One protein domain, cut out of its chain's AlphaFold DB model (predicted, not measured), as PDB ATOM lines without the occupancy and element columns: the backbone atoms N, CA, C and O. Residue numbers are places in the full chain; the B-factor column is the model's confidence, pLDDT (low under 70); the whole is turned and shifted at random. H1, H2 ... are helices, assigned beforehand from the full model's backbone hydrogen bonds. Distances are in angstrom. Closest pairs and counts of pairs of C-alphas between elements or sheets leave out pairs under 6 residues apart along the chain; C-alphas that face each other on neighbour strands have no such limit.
ATOM      1  N   GLU A   5      28.453  33.062 -14.770       92.44
ATOM      2  CA  GLU A   5      29.822  32.924 -14.278       92.44
ATOM      3  C   GLU A   5      29.943  33.336 -12.802       92.44
ATOM      4  O   GLU A   5      30.425  32.551 -11.984       92.44
ATOM      5  N   GLU A   6      29.393  34.494 -12.420       91.75
ATOM      6  CA  GLU A   6      29.378  34.946 -11.022       91.75
ATOM      7  C   GLU A   6      28.655  33.951 -10.098       91.75
ATOM      8  O   GLU A   6      29.072  33.722  -8.959       91.75
ATOM      9  N   LEU A   7      27.568  33.329 -10.569       92.94
ATOM     10  CA  LEU A   7      26.849  32.313  -9.797       92.94
ATOM     11  C   LEU A   7      27.707  31.064  -9.570       92.94
ATOM     12  O   LEU A   7      27.748  30.555  -8.444       92.94
ATOM     13  N   LYS A   8      28.425  30.599 -10.601       94.50
ATOM     14  CA  LYS A   8      29.362  29.467 -10.492       94.50
ATOM     15  C   LYS A   8      30.484  29.773  -9.502       94.50
ATOM     16  O   LYS A   8      30.802  28.936  -8.652       94.50
ATOM     17  N   GLU A   9      31.046  30.978  -9.539       93.88
ATOM     18  CA  GLU A   9      32.073  31.400  -8.582       93.88
ATOM     19  C   GLU A   9      31.548  31.459  -7.142       93.88
ATOM     20  O   GLU A   9      32.189  30.949  -6.214       93.88
ATOM     21  N   ILE A  10      30.350  32.022  -6.940       94.25
ATOM     22  CA  ILE A  10      29.688  32.063  -5.630       94.25
ATOM     23  C   ILE A  10      29.457  30.642  -5.106       94.25
ATOM     24  O   ILE A  10      29.768  30.368  -3.943       94.25
ATOM     25  N   GLN A  11      28.964  29.725  -5.944       95.94
ATOM     26  CA  GLN A  11      28.769  28.323  -5.573       95.94
ATOM     27  C   GLN A  11      30.091  27.653  -5.184       95.94
ATOM     28  O   GLN A  11      30.181  27.056  -4.110       95.94
ATOM     29  N   LYS A  12      31.151  27.811  -5.987       95.88
ATOM     30  CA  LYS A  12      32.487  27.268  -5.689       95.88
ATOM     31  C   LYS A  12      33.023  27.769  -4.345       95.88
ATOM     32  O   LYS A  12      33.575  26.989  -3.556       95.88
ATOM     33  N   ARG A  13      32.827  29.060  -4.054       96.25
ATOM     34  CA  ARG A  13      33.185  29.670  -2.767       96.25
ATOM     35  C   ARG A  13      32.393  29.053  -1.617       96.25
ATOM     36  O   ARG A  13      33.001  28.650  -0.627       96.25
ATOM     37  N   ILE A  14      31.070  28.943  -1.746       97.00
ATOM     38  CA  ILE A  14      30.192  28.355  -0.721       97.00
ATOM     39  C   ILE A  14      30.596  26.909  -0.427       97.00
ATOM     40  O   ILE A  14      30.771  26.558   0.737       97.00
ATOM     41  N   THR A  15      30.812  26.089  -1.456       97.69
ATOM     42  CA  THR A  15      31.214  24.683  -1.305       97.69
ATOM     43  C   THR A  15      32.544  24.558  -0.566       97.69
ATOM     44  O   THR A  15      32.677  23.760   0.363       97.69
ATOM     45  N   SER A  16      33.523  25.396  -0.920       97.31
ATOM     46  CA  SER A  16      34.831  25.413  -0.254       97.31
ATOM     47  C   SER A  16      34.718  25.822   1.220       97.31
ATOM     48  O   SER A  16      35.312  25.182   2.089       97.31
ATOM     49  N   ARG A  17      33.910  26.846   1.522       97.62
ATOM     50  CA  ARG A  17      33.620  27.289   2.896       97.62
ATOM     51  C   ARG A  17      32.888  26.221   3.705       97.62
ATOM     52  O   ARG A  17      33.260  25.956   4.845       97.62
ATOM     53  N   GLN A  18      31.901  25.558   3.108       97.81
ATOM     54  CA  GLN A  18      31.166  24.470   3.748       97.81
ATOM     55  C   GLN A  18      32.088  23.293   4.079       97.81
ATOM     56  O   GLN A  18      32.019  22.764   5.185       97.81
ATOM     57  N   LYS A  19      33.001  22.921   3.171       98.00
ATOM     58  CA  LYS A  19      34.015  21.890   3.439       98.00
ATOM     59  C   LYS A  19      34.863  22.246   4.662       98.00
ATOM     60  O   LYS A  19      35.064  21.408   5.533       98.00
ATOM     61  N   GLN A  20      35.316  23.495   4.761       97.62
ATOM     62  CA  GLN A  20      36.080  23.972   5.916       97.62
ATOM     63  C   GLN A  20      35.270  23.912   7.220       97.62
ATOM     64  O   GLN A  20      35.787  23.486   8.255       97.62
ATOM     65  N   ILE A  21      33.994  24.287   7.178       97.31
ATOM     66  CA  ILE A  21      33.099  24.172   8.334       97.31
ATOM     67  C   ILE A  21      32.934  22.708   8.745       97.31
ATOM     68  O   ILE A  21      33.030  22.400   9.928       97.31
ATOM     69  N   ASN A  22      32.746  21.801   7.786       97.56
ATOM     70  CA  ASN A  22      32.582  20.375   8.063       97.56
ATOM     71  C   ASN A  22      33.801  19.785   8.781       97.56
ATOM     72  O   ASN A  22      33.617  19.005   9.707       97.56
ATOM     73  N   ILE A  23      35.019  20.217   8.428       96.56
ATOM     74  CA  ILE A  23      36.241  19.827   9.153       96.56
ATOM     75  C   ILE A  23      36.144  20.228  10.631       96.56
ATOM     76  O   ILE A  23      36.404  19.409  11.502       96.56
ATOM     77  N   GLY A  24      35.722  21.462  10.929       95.38
ATOM     78  CA  GLY A  24      35.545  21.909  12.317       95.38
ATOM     79  C   GLY A  24      34.413  21.175  13.042       95.38
ATOM     80  O   GLY A  24      34.539  20.863  14.215       95.38
ATOM     81  N   LYS A  25      33.324  20.833  12.341       95.50
ATOM     82  CA  LYS A  25      32.223  20.046  12.921       95.50
ATOM     83  C   LYS A  25      32.594  18.586  13.200       95.50
ATOM     84  O   LYS A  25      31.888  17.923  13.953       95.50
ATOM     85  N   GLY A  26      33.654  18.088  12.570       94.50
ATOM     86  CA  GLY A  26      34.174  16.744  12.791       94.50
ATOM     87  C   GLY A  26      35.050  16.611  14.038       94.50
ATOM     88  O   GLY A  26      35.431  15.493  14.360       94.50
ATOM     89  N   THR A  27      35.387  17.704  14.734       94.25
ATOM     90  CA  THR A  27      36.251  17.640  15.923       94.25
ATOM     91  C   THR A  27      35.483  17.189  17.166       94.25
ATOM     92  O   THR A  27      34.279  17.439  17.294       94.25
ATOM     93  N   GLN A  28      36.192  16.564  18.112       92.38
ATOM     94  CA  GLN A  28      35.623  16.158  19.400       92.38
ATOM     95  C   GLN A  28      35.054  17.362  20.161       92.38
ATOM     96  O   GLN A  28      33.919  17.308  20.632       92.38
ATOM     97  N   GLY A  29      35.773  18.486  20.186       92.31
ATOM     98  CA  GLY A  29      35.332  19.719  20.829       92.31
ATOM     99  C   GLY A  29      34.016  20.253  20.282       92.31
ATOM    100  O   GLY A  29      33.201  20.748  21.053       92.31
ATOM    101  N   TYR A  30      33.721  20.084  18.986       93.19
ATOM    102  CA  TYR A  30      32.400  20.436  18.454       93.19
ATOM    103  C   TYR A  30      31.288  19.513  18.955       93.19
ATOM    104  O   TYR A  30      30.181  19.983  19.236       93.19
ATOM    105  N   GLN A  31      31.557  18.212  19.082       91.75
ATOM    106  CA  GLN A  31      30.580  17.270  19.633       91.75
ATOM    107  C   GLN A  31      30.321  17.548  21.112       91.75
ATOM    108  O   GLN A  31      29.161  17.653  21.512       91.75
ATOM    109  N   ASN A  32      31.380  17.766  21.893       90.31
ATOM    110  CA  ASN A  32      31.290  18.149  23.298       90.31
ATOM    111  C   ASN A  32      30.540  19.480  23.447       90.31
ATOM    112  O   ASN A  32      29.525  19.536  24.133       90.31
ATOM    113  N   TYR A  33      30.926  20.525  22.709       89.81
ATOM    114  CA  TYR A  33      30.231  21.816  22.711       89.81
ATOM    115  C   TYR A  33      28.724  21.681  22.444       89.81
ATOM    116  O   TYR A  33      27.912  22.324  23.105       89.81
ATOM    117  N   ARG A  34      28.318  20.824  21.498       89.44
ATOM    118  CA  ARG A  34      26.895  20.577  21.216       89.44
ATOM    119  C   ARG A  34      26.148  19.882  22.355       89.44
ATOM    120  O   ARG A  34      24.947  20.116  22.464       89.44
ATOM    121  N   LYS A  35      26.822  19.029  23.131       87.69
ATOM    122  CA  LYS A  35      26.251  18.340  24.296       87.69
ATOM    123  C   LYS A  35      26.151  19.276  25.506       87.69
ATOM    124  O   LYS A  35      25.094  19.339  26.123       87.69
ATOM    125  N   LEU A  36      27.213  20.037  25.791       84.94
ATOM    126  CA  LEU A  36      27.278  20.962  26.929       84.94
ATOM    127  C   LEU A  36      26.418  22.216  26.730       84.94
ATOM    128  O   LEU A  36      25.682  22.613  27.629       84.94
ATOM    129  N   VAL A  37      26.500  22.850  25.556       85.44
ATOM    130  CA  VAL A  37      25.862  24.148  25.298       85.44
ATOM    131  C   VAL A  37      24.659  23.975  24.370       85.44
ATOM    132  O   VAL A  37      24.755  24.009  23.128       85.44
ATOM    133  N   LYS A  38      23.485  23.820  25.000       80.88
ATOM    134  CA  LYS A  38      22.177  23.829  24.324       80.88
ATOM    135  C   LYS A  38      21.980  25.132  23.554       80.88
ATOM    136  O   LYS A  38      22.479  26.184  23.940       80.88
ATOM    137  N   ARG A  39      21.229  25.071  22.450       77.69
ATOM    138  CA  ARG A  39      21.080  26.200  21.516       77.69
ATOM    139  C   ARG A  39      20.503  27.450  22.181       77.69
ATOM    140  O   ARG A  39      20.963  28.535  21.848       77.69
ATOM    141  N   GLU A  40      19.558  27.294  23.105       76.00
ATOM    142  CA  GLU A  40      18.934  28.428  23.803       76.00
ATOM    143  C   GLU A  40      19.896  29.193  24.727       76.00
ATOM    144  O   GLU A  40      19.661  30.361  25.007       76.00
ATOM    145  N   HIS A  41      20.987  28.562  25.172       78.38
ATOM    146  CA  HIS A  41      21.929  29.143  26.136       78.38
ATOM    147  C   HIS A  41      23.158  29.769  25.466       78.38
ATOM    148  O   HIS A  41      24.072  30.219  26.149       78.38
ATOM    149  N   ARG A  42      23.204  29.780  24.128       86.12
ATOM    150  CA  ARG A  42      24.343  30.313  23.374       86.12
ATOM    151  C   ARG A  42      24.318  31.834  23.383       86.12
ATOM    152  O   ARG A  42      23.352  32.454  22.948       86.12
ATOM    153  N   THR A  43      25.419  32.415  23.821       83.25
ATOM    154  CA  THR A  43      25.669  33.852  23.903       83.25
ATOM    155  C   THR A  43      26.669  34.301  22.837       83.25
ATOM    156  O   THR A  43      27.201  33.499  22.071       83.25
ATOM    157  N   ALA A  44      26.955  35.606  22.782       77.06
ATOM    158  CA  ALA A  44      27.926  36.180  21.849       77.06
ATOM    159  C   ALA A  44      29.375  35.694  22.066       77.06
ATOM    160  O   ALA A  44      30.215  35.894  21.193       77.06
ATOM    161  N   VAL A  45      29.669  35.078  23.215       79.44
ATOM    162  CA  VAL A  45      31.002  34.559  23.567       79.44
ATOM    163  C   VAL A  45      31.184  33.110  23.093       79.44
ATOM    164  O   VAL A  45      32.302  32.608  23.008       79.44
ATOM    165  N   ASP A  46      30.090  32.426  22.757       83.75
ATOM    166  CA  ASP A  46      30.120  31.033  22.334       83.75
ATOM    167  C   ASP A  46      30.638  30.858  20.897       83.75
ATOM    168  O   ASP A  46      30.395  31.705  20.031       83.75
ATOM    169  N   PRO A  47      31.297  29.723  20.586       86.31
ATOM    170  CA  PRO A  47      31.791  29.444  19.242       86.31
ATOM    171  C   PRO A  47      30.650  29.359  18.210       86.31
ATOM    172  O   PRO A  47      30.047  28.304  17.990       86.31
ATOM    173  N   MET A  48      30.398  30.460  17.497       89.25
ATOM    174  CA  MET A  48      29.445  30.512  16.385       89.25
ATOM    175  C   MET A  48      30.050  29.971  15.092       89.25
ATOM    176  O   MET A  48      31.101  30.411  14.629       89.25
ATOM    177  N   THR A  49      29.336  29.039  14.457       93.00
ATOM    178  CA  THR A  49      29.716  28.528  13.139       93.00
ATOM    179  C   THR A  49      29.624  29.647  12.090       93.00
ATOM    180  O   THR A  49      28.546  30.228  11.941       93.00
ATOM    181  N   PRO A  50      30.701  29.932  11.331       93.12
ATOM    182  CA  PRO A  50      30.662  30.911  10.248       93.12
ATOM    183  C   PRO A  50      29.646  30.525   9.167       93.12
ATOM    184  O   PRO A  50      29.469  29.344   8.869       93.12
ATOM    185  N   ASP A  51      29.010  31.514   8.539       93.62
ATOM    186  CA  ASP A  51      28.064  31.275   7.447       93.62
ATOM    187  C   ASP A  51      28.805  31.168   6.097       93.62
ATOM    188  O   ASP A  51      29.412  32.143   5.644       93.62
ATOM    189  N   PRO A  52      28.747  30.019   5.398       93.75
ATOM    190  CA  PRO A  52      29.414  29.852   4.111       93.75
ATOM    191  C   PRO A  52      28.801  30.707   2.989       93.75
ATOM    192  O   PRO A  52      29.502  31.020   2.021       93.75
ATOM    193  N   LYS A  53      27.522  31.095   3.101       93.56
ATOM    194  CA  LYS A  53      26.766  31.832   2.074       93.56
ATOM    195  C   LYS A  53      26.921  33.345   2.178       93.56
ATOM    196  O   LYS A  53      26.681  34.041   1.188       93.56
ATOM    197  N   ARG A  54      27.354  33.857   3.333       93.31
ATOM    198  CA  ARG A  54      27.506  35.294   3.571       93.31
ATOM    199  C   ARG A  54      28.472  35.931   2.567       93.31
ATOM    200  O   ARG A  54      29.541  35.393   2.260       93.31
ATOM    201  N   ALA A  55      28.095  37.104   2.060       91.50
ATOM    202  CA  ALA A  55      28.917  37.920   1.170       91.50
ATOM    203  C   ALA A  55      30.013  38.661   1.956       91.50
ATOM    204  O   ALA A  55      30.025  39.879   2.045       91.50
ATOM    205  N   GLU A  56      30.909  37.899   2.573       92.31
ATOM    206  CA  GLU A  56      32.105  38.395   3.254       92.31
ATOM    207  C   GLU A  56      33.357  38.089   2.432       92.31
ATOM    208  O   GLU A  56      33.354  37.174   1.594       92.31
ATOM    209  N   SER A  57      34.432  38.837   2.663       94.88
ATOM    210  CA  SER A  57      35.715  38.589   2.009       94.88
ATOM    211  C   SER A  57      36.305  37.235   2.424       94.88
ATOM    212  O   SER A  57      35.912  36.611   3.415       94.88
ATOM    213  N   LYS A  58      37.291  36.748   1.660       93.31
ATOM    214  CA  LYS A  58      38.019  35.521   2.018       93.31
ATOM    215  C   LYS A  58      38.694  35.650   3.389       93.31
ATOM    216  O   LYS A  58      38.632  34.722   4.186       93.31
ATOM    217  N   ARG A  59      39.314  36.803   3.662       94.38
ATOM    218  CA  ARG A  59      40.079  37.046   4.892       94.38
ATOM    219  C   ARG A  59      39.185  37.101   6.128       94.38
ATOM    220  O   ARG A  59      39.562  36.549   7.154       94.38
ATOM    221  N   GLU A  60      38.010  37.716   6.021       95.81
ATOM    222  CA  GLU A  60      37.029  37.739   7.113       95.81
ATOM    223  C   GLU A  60      36.515  36.335   7.433       95.81
ATOM    224  O   GLU A  60      36.505  35.947   8.600       95.81
ATOM    225  N   PHE A  61      36.160  35.556   6.405       96.38
ATOM    226  CA  PHE A  61      35.733  34.170   6.600       96.38
ATOM    227  C   PHE A  61      36.829  33.336   7.261       96.38
ATOM    228  O   PHE A  61      36.573  32.639   8.241       96.38
ATOM    229  N   ASP A  62      38.062  33.426   6.757       96.19
ATOM    230  CA  ASP A  62      39.192  32.683   7.309       96.19
ATOM    231  C   ASP A  62      39.480  33.091   8.764       96.19
ATOM    232  O   ASP A  62      39.812  32.232   9.580       96.19
ATOM    233  N   GLY A  63      39.323  34.373   9.111       96.50
ATOM    234  CA  GLY A  63      39.430  34.869  10.486       96.50
ATOM    235  C   GLY A  63      38.384  34.242  11.409       96.50
ATOM    236  O   GLY A  63      38.749  33.600  12.393       96.50
ATOM    237  N   LYS A  64      37.101  34.330  11.031       95.50
ATOM    238  CA  LYS A  64      35.986  33.735  11.789       95.50
ATOM    239  C   LYS A  64      36.134  32.225  11.934       95.50
ATOM    240  O   LYS A  64      35.897  31.674  13.000       95.50
ATOM    241  N   LEU A  65      36.554  31.541  10.871       96.19
ATOM    242  CA  LEU A  65      36.782  30.099  10.879       96.19
ATOM    243  C   LEU A  65      37.909  29.701  11.841       96.19
ATOM    244  O   LEU A  65      37.783  28.695  12.538       96.19
ATOM    245  N   ARG A  66      39.007  30.468  11.879       95.94
ATOM    246  CA  ARG A  66      40.123  30.228  12.808       95.94
ATOM    247  C   ARG A  66      39.701  30.443  14.253       95.94
ATOM    248  O   ARG A  66      39.988  29.589  15.086       95.94
ATOM    249  N   GLU A  67      39.019  31.548  14.536       95.06
ATOM    250  CA  GLU A  67      38.519  31.859  15.875       95.06
ATOM    251  C   GLU A  67      37.521  30.805  16.353       95.06
ATOM    252  O   GLU A  67      37.684  30.254  17.439       95.06
ATOM    253  N   TRP A  68      36.570  30.432  15.495       95.19
ATOM    254  CA  TRP A  68      35.606  29.377  15.778       95.19
ATOM    255  C   TRP A  68      36.293  28.055  16.134       95.19
ATOM    256  O   TRP A  68      36.002  27.481  17.176       95.19
ATOM    257  N   ARG A  69      37.258  27.590  15.329       95.31
ATOM    258  CA  ARG A  69      38.004  26.355  15.632       95.31
ATOM    259  C   ARG A  69      38.822  26.456  16.917       95.31
ATOM    260  O   ARG A  69      38.834  25.504  17.686       95.31
ATOM    261  N   LYS A  70      39.470  27.599  17.165       94.19
ATOM    262  CA  LYS A  70      40.218  27.833  18.406       94.19
ATOM    263  C   LYS A  70      39.298  27.716  19.622       94.19
ATOM    264  O   LYS A  70      39.650  27.025  20.566       94.19
ATOM    265  N   ALA A  71      38.122  28.336  19.567       91.81
ATOM    266  CA  ALA A  71      37.138  28.266  20.639       91.81
ATOM    267  C   ALA A  71      36.554  26.854  20.820       91.81
ATOM    268  O   ALA A  71      36.237  26.471  21.941       91.81
ATOM    269  N   LEU A  72      36.454  26.047  19.756       93.12
ATOM    270  CA  LEU A  72      36.064  24.637  19.880       93.12
ATOM    271  C   LEU A  72      37.093  23.800  20.649       93.12
ATOM    272  O   LEU A  72      36.685  22.908  21.387       93.12
ATOM    273  N   HIS A  73      38.391  24.099  20.538       91.38
ATOM    274  CA  HIS A  73      39.423  23.354  21.271       91.38
ATOM    275  C   HIS A  73      39.320  23.517  22.792       91.38
ATOM    276  O   HIS A  73      39.756  22.641  23.536       91.38
ATOM    277  N   ASN A  74      38.679  24.583  23.283       88.88
ATOM    278  CA  ASN A  74      38.378  24.724  24.710       88.88
ATOM    279  C   ASN A  74      37.486  23.582  25.238       88.88
ATOM    280  O   ASN A  74      37.490  23.318  26.436       88.88
ATOM    281  N   TYR A  75      36.757  22.896  24.353       88.62
ATOM    282  CA  TYR A  75      35.868  21.782  24.682       88.62
ATOM    283  C   TYR A  75      36.486  20.402  24.402       88.62
ATOM    284  O   TYR A  75      35.852  19.394  24.714       88.62
TER     285      TYR A  75
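This is residues 5 to 75 of the 120 residues of the protein "Hypothetical protein" of Vitrella brassicaformis (UniProt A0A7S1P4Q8). Two long helices, H1 and H3, lie side by side and nearly parallel, nearest to each other where H1 ends, and at that end the short helix H2 is set crosswise. From H2 a long link swings out as a loop, residues 38 to 44 sticking out, and then runs back alongside the two long helices to reach the far end of H3. The printed part has 71 residues with three named helices, H1, H2 and H3 in that order along the chain, and no named strand: its class is all helix. It is only just compact, close to loose, with a radius of gyration of the C-alphas of 13.3 A, and elongated, spanning 43 by 22 by 20 A.

Begin with the longest helix, H1, residues 5 to 25, and look from it to H3, residues 58 to 73. The two run the same way at a shallow tilt of 14 degrees. They only just touch, with 3 pairs of C-alphas within 8 A, through residues 20 to 24 of H1 and 65 to 69 of H3 alone; the closest C-alphas are those of Gly 24 and Arg 69, 6.1 A apart. Next look at H2, residues 28 to 36, which touches H3 where the latter has residues 72 to 73; the closest C-alphas are those of Gly 29 and Leu 72, 5.1 A apart. Their lines are only just about perpendicular, at 71 degrees. H1 and H2 are close but not clearly touching, the closest C-alphas being those of Gly 24 and Tyr 30 at 7.1 A, and about perpendicular at 78 degrees. In H1, H2 and H3 every O i to N i+4 pair is within hydrogen-bond range.

Find C-alpha 5 at (29.822, 32.924, -14.278); from there H1 runs 30.2 A to C-alpha 25 at (32.223, 20.046, 12.921). After a tight link of 2 residues, H2 takes residues 28 to 36 and covers 12.2 A. H3 begins at C-alpha 58 and runs 22.8 A to C-alpha 73 at (39.423, 23.354, 21.271).

The two C-alphas farthest apart in the domain are those of Glu 5 and Leu 36, at 43.0 A. Look along residues 37 to 57 for the long link from H2 to H3, 21 residues with no named element; within it residues 38 to 44 stand free. The printed part has no cut. The mean pLDDT of the printed part is 92.0, and no printed residue is under 70.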